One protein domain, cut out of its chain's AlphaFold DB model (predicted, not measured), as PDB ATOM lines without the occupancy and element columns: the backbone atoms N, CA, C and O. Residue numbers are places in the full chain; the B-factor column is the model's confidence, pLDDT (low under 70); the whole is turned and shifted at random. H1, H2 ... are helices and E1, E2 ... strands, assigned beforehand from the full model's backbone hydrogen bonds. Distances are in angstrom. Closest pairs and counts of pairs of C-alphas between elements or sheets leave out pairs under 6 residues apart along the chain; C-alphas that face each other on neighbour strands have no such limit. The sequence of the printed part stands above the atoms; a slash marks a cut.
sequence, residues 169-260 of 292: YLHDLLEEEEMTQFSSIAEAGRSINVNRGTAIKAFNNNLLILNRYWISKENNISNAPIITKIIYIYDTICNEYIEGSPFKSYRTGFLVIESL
ATOM      1  N   TYR A 169      42.294  34.884  30.962       91.62
ATOM      2  CA  TYR A 169      43.358  35.476  30.176       91.62
ATOM      3  C   TYR A 169      42.927  35.451  28.721       91.62
ATOM      4  O   TYR A 169      42.520  34.406  28.209       91.62
ATOM      5  N   LEU A 170      42.958  36.616  28.086       93.69
ATOM      6  CA  LEU A 170      42.819  36.748  26.648       93.69
ATOM      7  C   LEU A 170      44.224  36.789  26.057       93.69
ATOM      8  O   LEU A 170      44.991  37.695  26.374       93.69
ATOM      9  N   HIS A 171      44.524  35.808  25.219       92.31
ATOM     10  CA  HIS A 171      45.786  35.685  24.505       92.31
ATOM     11  C   HIS A 171      45.569  36.131  23.066       92.31
ATOM     12  O   HIS A 171      44.665  35.615  22.397       92.31
ATOM     13  N   ASP A 172      46.381  37.072  22.600       91.88
ATOM     14  CA  ASP A 172      46.511  37.373  21.183       91.88
ATOM     15  C   ASP A 172      47.609  36.502  20.576       91.88
ATOM     16  O   ASP A 172      48.783  36.637  20.899       91.88
ATOM     17  N   LEU A 173      47.230  35.560  19.718       87.06
ATOM     18  CA  LEU A 173      48.184  34.600  19.166       87.06
ATOM     19  C   LEU A 173      48.924  35.122  17.923       87.06
ATOM     20  O   LEU A 173      49.738  34.392  17.361       87.06
ATOM     21  N   LEU A 174      48.628  36.341  17.456       84.19
ATOM     22  CA  LEU A 174      49.387  36.996  16.382       84.19
ATOM     23  C   LEU A 174      50.427  37.985  16.917       84.19
ATOM     24  O   LEU A 174      51.437  38.223  16.260       84.19
ATOM     25  N   GLU A 175      50.172  38.545  18.093       79.19
ATOM     26  CA  GLU A 175      51.037  39.497  18.785       79.19
ATOM     27  C   GLU A 175      51.468  38.831  20.096       79.19
ATOM     28  O   GLU A 175      50.886  39.104  21.141       79.19
ATOM     29  N   GLU A 176      52.436  37.902  20.006       64.38
ATOM     30  CA  GLU A 176      52.867  36.910  21.022       64.38
ATOM     31  C   GLU A 176      53.134  37.444  22.454       64.38
ATOM     32  O   GLU A 176      53.431  36.661  23.359       64.38
ATOM     33  N   GLU A 177      53.017  38.751  22.692       59.62
ATOM     34  CA  GLU A 177      53.362  39.433  23.937       59.62
ATOM     35  C   GLU A 177      52.177  40.117  24.651       59.62
ATOM     36  O   GLU A 177      52.310  40.456  25.830       59.62
ATOM     37  N   GLU A 178      51.003  40.282  24.023       65.50
ATOM     38  CA  GLU A 178      49.878  40.976  24.669       65.50
ATOM     39  C   GLU A 178      48.852  40.015  25.281       65.50
ATOM     40  O   GLU A 178      47.959  39.461  24.633       65.50
ATOM     41  N   MET A 179      48.959  39.857  26.601       81.19
ATOM     42  CA  MET A 179      47.957  39.190  27.418       81.19
ATOM     43  C   MET A 179      47.177  40.207  28.237       81.19
ATOM     44  O   MET A 179      47.749  40.985  28.998       81.19
ATOM     45  N   THR A 180      45.848  40.139  28.159       89.31
ATOM     46  CA  THR A 180      44.979  40.950  29.018       89.31
ATOM     47  C   THR A 180      44.166  40.068  29.958       89.31
ATOM     48  O   THR A 180      43.559  39.072  29.555       89.31
ATOM     49  N   GLN A 181      44.152  40.442  31.236       89.38
ATOM     50  CA  GLN A 181      43.443  39.736  32.296       89.38
ATOM     51  C   GLN A 181      42.044  40.326  32.502       89.38
ATOM     52  O   GLN A 181      41.875  41.536  32.637       89.38
ATOM     53  N   PHE A 182      41.039  39.457  32.598       87.62
ATOM     54  CA  PHE A 182      39.636  39.839  32.746       87.62
ATOM     55  C   PHE A 182      38.959  39.129  33.917       87.62
ATOM     56  O   PHE A 182      39.295  37.997  34.267       87.62
ATOM     57  N   SER A 183      37.938  39.774  34.489       83.06
ATOM     58  CA  SER A 183      37.138  39.203  35.585       83.06
ATOM     59  C   SER A 183      36.100  38.179  35.102       83.06
ATOM     60  O   SER A 183      35.523  37.435  35.895       83.06
ATOM     61  N   SER A 184      35.822  38.138  33.791       87.31
ATOM     62  CA  SER A 184      34.878  37.191  33.192       87.31
ATOM     63  C   SER A 184      35.119  36.973  31.694       87.31
ATOM     64  O   SER A 184      35.556  37.878  30.988       87.31
ATOM     65  N   ILE A 185      34.701  35.809  31.177       90.00
ATOM     66  CA  ILE A 185      34.703  35.489  29.732       90.00
ATOM     67  C   ILE A 185      33.928  36.541  28.919       90.00
ATOM     68  O   ILE A 185      34.300  36.882  27.802       90.00
ATOM     69  N   ALA A 186      32.832  37.074  29.472       88.94
ATOM     70  CA  ALA A 186      32.010  38.073  28.790       88.94
ATOM     71  C   ALA A 186      32.702  39.443  28.682       88.94
ATOM     72  O   ALA A 186      32.393  40.221  27.784       88.94
ATOM     73  N   GLU A 187      33.591  39.766  29.617       87.62
ATOM     74  CA  GLU A 187      34.418  40.970  29.558       87.62
ATOM     75  C   GLU A 187      35.536  40.804  28.527       87.62
ATOM     76  O   GLU A 187      35.633  41.644  27.637       87.62
ATOM     77  N   ALA A 188      36.240  39.667  28.554       93.69
ATOM     78  CA  ALA A 188      37.241  39.304  27.549       93.69
ATOM     79  C   ALA A 188      36.664  39.277  26.121       93.69
ATOM     80  O   ALA A 188      37.289  39.746  25.182       93.69
ATOM     81  N   GLY A 189      35.437  38.779  25.938       94.81
ATOM     82  CA  GLY A 189      34.769  38.828  24.635       94.81
ATOM     83  C   GLY A 189      34.470  40.255  24.167       94.81
ATOM     84  O   GLY A 189      34.615  40.562  22.987       94.81
ATOM     85  N   ARG A 190      34.081  41.154  25.081       95.38
ATOM     86  CA  ARG A 190      33.746  42.544  24.735       95.38
ATOM     87  C   ARG A 190      34.964  43.372  24.346       95.38
ATOM     88  O   ARG A 190      34.813  44.210  23.466       95.38
ATOM     89  N   SER A 191      36.134  43.138  24.944       95.06
ATOM     90  CA  SER A 191      37.359  43.855  24.554       95.06
ATOM     91  C   SER A 191      37.760  43.585  23.100       95.06
ATOM     92  O   SER A 191      38.381  44.438  22.482       95.06
ATOM     93  N   ILE A 192      37.338  42.447  22.535       95.19
ATOM     94  CA  ILE A 192      37.534  42.077  21.122       95.19
ATOM     95  C   ILE A 192      36.251  42.190  20.280       95.19
ATOM     96  O   ILE A 192      36.143  41.567  19.227       95.19
ATOM     97  N   ASN A 193      35.260  42.968  20.734       95.94
ATOM     98  CA  ASN A 193      33.985  43.210  20.037       95.94
ATOM     99  C   ASN A 193      33.158  41.948  19.713       95.94
ATOM    100  O   ASN A 193      32.409  41.904  18.737       95.94
ATOM    101  N   VAL A 194      33.237  40.919  20.559       95.50
ATOM    102  CA  VAL A 194      32.482  39.671  20.418       95.50
ATOM    103  C   VAL A 194      31.412  39.551  21.501       95.50
ATOM    104  O   VAL A 194      31.615  39.858  22.678       95.50
ATOM    105  N   ASN A 195      30.222  39.089  21.107       95.94
ATOM    106  CA  ASN A 195      29.126  38.909  22.051       95.94
ATOM    107  C   ASN A 195      29.430  37.797  23.080       95.94
ATOM    108  O   ASN A 195      30.201  36.863  22.841       95.94
ATOM    109  N   ARG A 196      28.753  37.866  24.231       93.12
ATOM    110  CA  ARG A 196      28.930  36.922  25.345       93.12
ATOM    111  C   ARG A 196      28.753  35.452  24.945       93.12
ATOM    112  O   ARG A 196      29.484  34.605  25.448       93.12
ATOM    113  N   GLY A 197      27.759  35.138  24.114       94.44
ATOM    114  CA  GLY A 197      27.438  33.759  23.736       94.44
ATOM    115  C   GLY A 197      28.560  33.121  22.924       94.44
ATOM    116  O   GLY A 197      28.981  32.006  23.229       94.44
ATOM    117  N   THR A 198      29.099  33.865  21.961       96.38
ATOM    118  CA  THR A 198      30.247  33.448  21.152       96.38
ATOM    119  C   THR A 198      31.490  33.245  22.015       96.38
ATOM    120  O   THR A 198      32.122  32.199  21.908       96.38
ATOM    121  N   ALA A 199      31.799  34.179  22.924       95.88
ATOM    122  CA  ALA A 199      32.956  34.056  23.813       95.88
ATOM    123  C   ALA A 199      32.863  32.824  24.736       95.88
ATOM    124  O   ALA A 199      33.826  32.075  24.870       95.88
ATOM    125  N   ILE A 200      31.685  32.556  25.319       93.06
ATOM    126  CA  ILE A 200      31.451  31.361  26.150       93.06
ATOM    127  C   ILE A 200      31.555  30.080  25.320       93.06
ATOM    128  O   ILE A 200      32.167  29.110  25.766       93.06
ATOM    129  N   LYS A 201      30.965  30.061  24.118       96.19
ATOM    130  CA  LYS A 201      31.038  28.901  23.224       96.19
ATOM    131  C   LYS A 201      32.484  28.609  22.831       96.19
ATOM    132  O   LYS A 201      32.871  27.447  22.854       96.19
ATOM    133  N   ALA A 202      33.265  29.631  22.498       95.19
ATOM    134  CA  ALA A 202      34.668  29.464  22.149       95.19
ATOM    135  C   ALA A 202      35.486  28.944  23.338       95.19
ATOM    136  O   ALA A 202      36.154  27.927  23.206       95.19
ATOM    137  N   PHE A 203      35.334  29.557  24.516       94.19
ATOM    138  CA  PHE A 203      35.998  29.120  25.745       94.19
ATOM    139  C   PHE A 203      35.696  27.650  26.091       94.19
ATOM    140  O   PHE A 203      36.611  26.855  26.283       94.19
ATOM    141  N   ASN A 204      34.417  27.259  26.121       92.19
ATOM    142  CA  ASN A 204      34.014  25.904  26.516       92.19
ATOM    143  C   ASN A 204      34.476  24.817  25.537       92.19
ATOM    144  O   ASN A 204      34.653  23.673  25.944       92.19
ATOM    145  N   ASN A 205      34.624  25.160  24.256       93.75
ATOM    146  CA  ASN A 205      35.033  24.221  23.211       93.75
ATOM    147  C   ASN A 205      36.520  24.347  22.853       93.75
ATOM    148  O   ASN A 205      36.949  23.748  21.873       93.75
ATOM    149  N   ASN A 206      37.289  25.135  23.614       92.69
ATOM    150  CA  ASN A 206      38.688  25.445  23.332       92.69
ATOM    151  C   ASN A 206      38.918  25.907  21.874       92.69
ATOM    152  O   ASN A 206      39.754  25.362  21.162       92.69
ATOM    153  N   LEU A 207      38.125  26.877  21.405       93.00
ATOM    154  CA  LEU A 207      38.191  27.419  20.042       93.00
ATOM    155  C   LEU A 207      38.803  28.819  20.023       93.00
ATOM    156  O   LEU A 207      38.677  29.584  20.983       93.00
ATOM    157  N   LEU A 208      39.380  29.175  18.876       93.50
ATOM    158  CA  LEU A 208      39.807  30.541  18.593       93.50
ATOM    159  C   LEU A 208      38.610  31.446  18.306       93.50
ATOM    160  O   LEU A 208      37.624  31.052  17.680       93.50
ATOM    161  N   ILE A 209      38.734  32.697  18.729       94.56
ATOM    162  CA  ILE A 209      37.807  33.775  18.423       94.56
ATOM    163  C   ILE A 209      38.453  34.636  17.339       94.56
ATOM    164  O   ILE A 209      39.594  35.073  17.482       94.56
ATOM    165  N   LEU A 210      37.727  34.856  16.238       92.50
ATOM    166  CA  LEU A 210      38.219  35.609  15.073       92.50
ATOM    167  C   LEU A 210      39.534  35.044  14.493       92.50
ATOM    168  O   LEU A 210      40.326  35.793  13.934       92.50
ATOM    169  N   ASN A 211      39.778  33.734  14.651       90.06
ATOM    170  CA  ASN A 211      41.023  33.053  14.259       90.06
ATOM    171  C   ASN A 211      42.309  33.692  14.828       90.06
ATOM    172  O   ASN A 211      43.378  33.525  14.249       90.06
ATOM    173  N   ARG A 212      42.206  34.427  15.943       91.19
ATOM    174  CA  ARG A 212      43.307  35.216  16.522       91.19
ATOM    175  C   ARG A 212      43.382  35.078  18.034       91.19
ATOM    176  O   ARG A 212      44.446  34.824  18.582       91.19
ATOM    177  N   TYR A 213      42.245  35.227  18.703       93.94
ATOM    178  CA  TYR A 213      42.209  35.322  20.153       93.94
ATOM    179  C   TYR A 213      41.842  33.995  20.801       93.94
ATOM    180  O   TYR A 213      40.970  33.270  20.312       93.94
ATOM    181  N   TRP A 214      42.431  33.722  21.956       94.25
ATOM    182  CA  TRP A 214      42.099  32.564  22.777       94.25
ATOM    183  C   TRP A 214      41.838  32.992  24.220       94.25
ATOM    184  O   TRP A 214      42.584  33.782  24.786       94.25
ATOM    185  N   ILE A 215      40.751  32.492  24.815       94.25
ATOM    186  CA  ILE A 215      40.402  32.771  26.211       94.25
ATOM    187  C   ILE A 215      40.717  31.525  27.034       94.25
ATOM    188  O   ILE A 215      40.191  30.454  26.736       94.25
ATOM    189  N   SER A 216      41.498  31.666  28.103       92.25
ATOM    190  CA  SER A 216      41.845  30.556  28.996       92.25
ATOM    191  C   SER A 216      41.773  30.955  30.476       92.25
ATOM    192  O   SER A 216      41.621  32.126  30.823       92.25
ATOM    193  N   LYS A 217      41.833  29.963  31.373       89.44
ATOM    194  CA  LYS A 217      41.960  30.173  32.832       89.44
ATOM    195  C   LYS A 217      43.413  30.210  33.302       89.44
ATOM    196  O   LYS A 217      43.677  30.528  34.457       89.44
ATOM    197  N   GLU A 218      44.335  29.841  32.425       84.44
ATOM    198  CA  GLU A 218      45.749  29.690  32.736       84.44
ATOM    199  C   GLU A 218      46.533  30.814  32.070       84.44
ATOM    200  O   GLU A 218      46.323  31.132  30.902       84.44
ATOM    201  N   ASN A 219      47.479  31.389  32.803       82.19
ATOM    202  CA  ASN A 219      48.437  32.352  32.270       82.19
ATOM    203  C   ASN A 219      49.543  31.613  31.485       82.19
ATOM    204  O   ASN A 219      50.718  31.669  31.836       82.19
ATOM    205  N   ASN A 220      49.157  30.783  30.513       80.62
ATOM    206  CA  ASN A 220      50.087  30.044  29.666       80.62
ATOM    207  C   ASN A 220      49.433  29.685  28.324       80.62
ATOM    208  O   ASN A 220      48.313  29.175  28.289       80.62
ATOM    209  N   ILE A 221      50.166  29.920  27.234       82.56
ATOM    210  CA  ILE A 221      49.778  29.636  25.845       82.56
ATOM    211  C   ILE A 221      49.992  28.154  25.482       82.56
ATOM    212  O   ILE A 221      49.500  27.695  24.460       82.56
ATOM    213  N   SER A 222      50.641  27.349  26.334       81.88
ATOM    214  CA  SER A 222      50.967  25.940  26.039       81.88
ATOM    215  C   SER A 222      49.772  25.058  25.653       81.88
ATOM    216  O   SER A 222      49.963  24.028  25.014       81.88
ATOM    217  N   ASN A 223      48.558  25.451  26.048       82.75
ATOM    218  CA  ASN A 223      47.310  24.735  25.770       82.75
ATOM    219  C   ASN A 223      46.451  25.409  24.678       82.75
ATOM    220  O   ASN A 223      45.304  25.002  24.463       82.75
ATOM    221  N   ALA A 224      46.975  26.442  24.011       83.00
ATOM    222  CA  ALA A 224      46.260  27.169  22.971       83.00
ATOM    223  C   ALA A 224      45.983  26.271  21.750       83.00
ATOM    224  O   ALA A 224      46.803  25.413  21.408       83.00
ATOM    225  N   PRO A 225      44.842  26.457  21.063       84.00
ATOM    226  CA  PRO A 225      44.574  25.790  19.798       84.00
ATOM    227  C   PRO A 225      45.669  26.128  18.789       84.00
ATOM    228  O   PRO A 225      46.051  27.288  18.645       84.00
ATOM    229  N   ILE A 226      46.148  25.115  18.069       76.62
ATOM    230  CA  ILE A 226      47.168  25.301  17.038       76.62
ATOM    231  C   ILE A 226      46.587  26.200  15.944       76.62
ATOM    232  O   ILE A 226      45.612  25.831  15.285       76.62
ATOM    233  N   ILE A 227      47.203  27.364  15.728       70.88
ATOM    234  CA  ILE A 227      46.970  28.145  14.517       70.88
ATOM    235  C   ILE A 227      47.708  27.432  13.395       70.88
ATOM    236  O   ILE A 227      48.934  27.493  13.292       70.88
ATOM    237  N   THR A 228      46.963  26.759  12.527       58.25
ATOM    238  CA  THR A 228      47.496  26.388  11.222       58.25
ATOM    239  C   THR A 228      47.628  27.676  10.419       58.25
ATOM    240  O   THR A 228      46.639  28.212   9.915       58.25
ATOM    241  N   LYS A 229      48.841  28.231  10.355       51.12
ATOM    242  CA  LYS A 229      49.108  29.429   9.567       51.12
ATOM    243  C   LYS A 229      48.985  29.033   8.098       51.12
ATOM    244  O   LYS A 229      49.818  28.305   7.563       51.12
ATOM    245  N   ILE A 230      47.914  29.480   7.450       48.00
ATOM    246  CA  ILE A 230      47.788  29.366   5.997       48.00
ATOM    247  C   ILE A 230      48.645  30.484   5.410       48.00
ATOM    248  O   ILE A 230      48.239  31.646   5.398       48.00
ATOM    249  N   ILE A 231      49.858  30.144   4.975       47.69
ATOM    250  CA  ILE A 231      50.720  31.078   4.257       47.69
ATOM    251  C   ILE A 231      50.256  31.081   2.802       47.69
ATOM    252  O   ILE A 231      50.459  30.119   2.062       47.69
ATOM    253  N   TYR A 232      49.614  32.171   2.388       41.12
ATOM    254  CA  TYR A 232      49.402  32.442   0.972       41.12
ATOM    255  C   TYR A 232      50.725  32.929   0.387       41.12
ATOM    256  O   TYR A 232      51.101  34.088   0.559       41.12
ATOM    257  N   ILE A 233      51.447  32.040  -0.293       44.31
ATOM    258  CA  ILE A 233      52.564  32.446  -1.143       44.31
ATOM    259  C   ILE A 233      51.944  33.061  -2.398       44.31
ATOM    260  O   ILE A 233      51.373  32.356  -3.232       44.31
ATOM    261  N   TYR A 234      51.999  34.387  -2.507       38.88
ATOM    262  CA  TYR A 234      51.714  35.049  -3.772       38.88
ATOM    263  C   TYR A 234      52.896  34.808  -4.699       38.88
ATOM    264  O   TYR A 234      54.016  35.225  -4.419       38.88
ATOM    265  N   ASP A 235      52.627  34.100  -5.789       40.75
ATOM    266  CA  ASP A 235      53.588  33.848  -6.849       40.75
ATOM    267  C   ASP A 235      54.001  35.192  -7.472       40.75
ATOM    268  O   ASP A 235      53.161  35.943  -7.985       40.75
ATOM    269  N   THR A 236      55.285  35.535  -7.383       46.03
ATOM    270  CA  THR A 236      55.841  36.689  -8.094       46.03
ATOM    271  C   THR A 236      55.790  36.360  -9.580       46.03
ATOM    272  O   THR A 236      56.512  35.485 -10.049       46.03
ATOM    273  N   ILE A 237      54.917  37.034 -10.328       43.69
ATOM    274  CA  ILE A 237      54.815  36.853 -11.777       43.69
ATOM    275  C   ILE A 237      56.141  37.299 -12.405       43.69
ATOM    276  O   ILE A 237      56.379  38.495 -12.578       43.69
ATOM    277  N   CYS A 238      57.005  36.352 -12.769       41.53
ATOM    278  CA  CYS A 238      58.066  36.613 -13.734       41.53
ATOM    279  C   CYS A 238      57.407  36.665 -15.115       41.53
ATOM    280  O   CYS A 238      57.143  35.637 -15.732       41.53
ATOM    281  N   ASN A 239      57.072  37.873 -15.569       42.47
ATOM    282  CA  ASN A 239      56.651  38.109 -16.946       42.47
ATOM    283  C   ASN A 239      57.878  38.016 -17.862       42.47
ATOM    284  O   ASN A 239      58.422  39.038 -18.273       42.47
ATOM    285  N   GLU A 240      58.313  36.805 -18.200       43.09
ATOM    286  CA  GLU A 240      59.057  36.614 -19.443       43.09
ATOM    287  C   GLU A 240      58.042  36.414 -20.568       43.09
ATOM    288  O   GLU A 240      57.379  35.384 -20.696       43.09
ATOM    289  N   TYR A 241      57.864  37.475 -21.347       41.62
ATOM    290  CA  TYR A 241      57.032  37.487 -22.536       41.62
ATOM    291  C   TYR A 241      57.734  36.659 -23.620       41.62
ATOM    292  O   TYR A 241      58.664  37.137 -24.264       41.62
ATOM    293  N   ILE A 242      57.321  35.406 -23.815       48.72
ATOM    294  CA  ILE A 242      57.741  34.624 -24.985       48.72
ATOM    295  C   ILE A 242      56.753  34.929 -26.108       48.72
ATOM    296  O   ILE A 242      55.642  34.393 -26.160       48.72
ATOM    297  N   GLU A 243      57.150  35.836 -26.992       39.62
ATOM    298  CA  GLU A 243      56.372  36.230 -28.161       39.62
ATOM    299  C   GLU A 243      56.219  35.021 -29.110       39.62
ATOM    300  O   GLU A 243      57.200  34.503 -29.640       39.62
ATOM    301  N   GLY A 244      54.984  34.527 -29.281       53.38
ATOM    302  CA  GLY A 244      54.641  33.493 -30.272       53.38
ATOM    303  C   GLY A 244      54.141  32.134 -29.755       53.38
ATOM    304  O   GLY A 244      53.865  31.259 -30.573       53.38
ATOM    305  N   SER A 245      53.971  31.920 -28.444       44.59
ATOM    306  CA  SER A 245      53.423  30.650 -27.928       44.59
ATOM    307  C   SER A 245      51.886  30.675 -27.785       44.59
ATOM    308  O   SER A 245      51.360  31.561 -27.110       44.59
ATOM    309  N   PRO A 246      51.134  29.698 -28.340       44.12
ATOM    310  CA  PRO A 246      49.679  29.587 -28.173       44.12
ATOM    311  C   PRO A 246      49.253  28.922 -26.847       44.12
ATOM    312  O   PRO A 246      48.065  28.669 -26.634       44.12
ATOM    313  N   PHE A 247      50.190  28.605 -25.949       45.09
ATOM    314  CA  PHE A 247      49.868  27.934 -24.691       45.09
ATOM    315  C   PHE A 247      49.441  28.936 -23.611       45.09
ATOM    316  O   PHE A 247      50.199  29.815 -23.210       45.09
ATOM    317  N   LYS A 248      48.210  28.770 -23.109       44.59
ATOM    318  CA  LYS A 248      47.711  29.457 -21.910       44.59
ATOM    319  C   LYS A 248      48.641  29.152 -20.734       44.59
ATOM    320  O   LYS A 248      48.858  27.988 -20.410       44.59
ATOM    321  N   SER A 249      49.145  30.191 -20.073       43.12
ATOM    322  CA  SER A 249      49.861  30.063 -18.804       43.12
ATOM    323  C   SER A 249      48.984  29.332 -17.781       43.12
ATOM    324  O   SER A 249      47.881  29.796 -17.472       43.12
ATOM    325  N   TYR A 250      49.459  28.218 -17.233       40.78
ATOM    326  CA  TYR A 250      48.827  27.576 -16.084       40.78
ATOM    327  C   TYR A 250      49.446  28.154 -14.811       40.78
ATOM    328  O   TYR A 250      50.649  28.052 -14.601       40.78
ATOM    329  N   ARG A 251      48.621  28.771 -13.960       40.25
ATOM    330  CA  ARG A 251      49.012  29.101 -12.584       40.25
ATOM    331  C   ARG A 251      48.972  27.822 -11.755       40.25
ATOM    332  O   ARG A 251      47.889  27.298 -11.506       40.25
ATOM    333  N   THR A 252      50.119  27.355 -11.287       39.22
ATOM    334  CA  THR A 252      50.202  26.364 -10.205       39.22
ATOM    335  C   THR A 252      50.649  27.069  -8.935       39.22
ATOM    336  O   THR A 252      51.832  27.322  -8.752       39.22
ATOM    337  N   GLY A 253      49.695  27.407  -8.068       38.06
ATOM    338  CA  GLY A 253      49.998  27.842  -6.706       38.06
ATOM    339  C   GLY A 253      50.204  26.627  -5.803       38.06
ATOM    340  O   GLY A 253      49.409  25.689  -5.850       38.06
ATOM    341  N   PHE A 254      51.247  26.643  -4.976       38.31
ATOM    342  CA  PHE A 254      51.445  25.650  -3.919       38.31
ATOM    343  C   PHE A 254      50.898  26.187  -2.593       38.31
ATOM    344  O   PHE A 254      51.167  27.325  -2.213       38.31
ATOM    345  N   LEU A 255      50.131  25.358  -1.881       34.19
ATOM    346  CA  LEU A 255      49.712  25.622  -0.506       34.19
ATOM    347  C   LEU A 255      50.812  25.114   0.432       34.19
ATOM    348  O   LEU A 255      51.013  23.904   0.534       34.19
ATOM    349  N   VAL A 256      51.502  26.018   1.125       38.34
ATOM    350  CA  VAL A 256      52.427  25.648   2.204       38.34
ATOM    351  C   VAL A 256      51.718  25.871   3.536       38.34
ATOM    352  O   VAL A 256      51.289  26.979   3.854       38.34
ATOM    353  N   ILE A 257      51.558  24.790   4.298       36.31
ATOM    354  CA  ILE A 257      50.990  24.812   5.647       36.31
ATOM    355  C   ILE A 257      52.162  24.723   6.627       36.31
ATOM    356  O   ILE A 257      52.745  23.653   6.783       36.31
ATOM    357  N   GLU A 258      52.505  25.827   7.290       39.22
ATOM    358  CA  GLU A 258      53.457  25.808   8.408       39.22
ATOM    359  C   GLU A 258      52.693  25.720   9.736       39.22
ATOM    360  O   GLU A 258      51.777  26.507   9.995       39.22
ATOM    361  N   SER A 259      53.058  24.759  10.593       36.75
ATOM    362  CA  SER A 259      52.600  24.724  11.984       36.75
ATOM    363  C   SER A 259      53.650  25.378  12.885       36.75
ATOM    364  O   SER A 259      54.811  24.970  12.926       36.75
ATOM    365  N   LEU A 260      53.250  26.415  13.620       40.62
ATOM    366  CA  LEU A 260      54.096  27.020  14.646       40.62
ATOM    367  C   LEU A 260      54.011  26.158  15.910       40.62
ATOM    368  O   LEU A 260      52.978  26.104  16.573       40.62
TER     369      LEU A 260
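Overview. This is residues 169 to 260 of the 292 residues of the protein "Orf292" of Rhizophydium sp. 136 (UniProt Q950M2). With little regular structure, this domain is a small head with a long hairpin arm: H1 covers the antiparallel sheet E2 - E1 - E3, H2 packs on H1 at a steep tilt of 58 degrees, and E4 and E5 begin the arm, whose residues 238 to 250 stick out. The 92 printed residues, 36 in named elements, are mixed, ordered E1 E2 H1 H2 E3 E4 E5, and extended: radius of gyration of the C-alphas 20.5 A, spans 68 by 25 by 21 A.

Arrangement. E1, residues 169 to 172, is antiparallel to E2, residues 179 to 182, a hairpin with N 170 and O 180 at 2.9 A, and to E3, residues 213 to 216, with N 169 and O 216 at 2.8 A. H1, residues 185 to 191, is on this sheet at a height of 8.5 A. It touches H2, residues 196 to 204, closest at C-alphas 186 and 196, 4.8 A. H2 only grazes the sheet. E2, H1 H2, E3 make a split strand-helix-strand unit, same-way strands with E1 between, its crossover right-handed. Both helices have every O i to N i+4 pair within hydrogen-bond range. E4, residues 228 to 231, and E5, residues 256 to 259, form an antiparallel hairpin, N 229 and O 258 at 3.4 A.

Along the chain. E1 begins at C-alpha 169 (43.358, 35.476, 30.176); E5 ends at C-alpha 259 (52.600, 24.724, 11.984). H2 measures 12.2 A.

Size, cuts and confidence. The farthest C-alphas, 183 and 244, are 68.4 A apart. The printed part has no cut; links E3 to E4 and E4 to E5 are long. Residues 176 to 178 and 228 to 260 have pLDDT under 70.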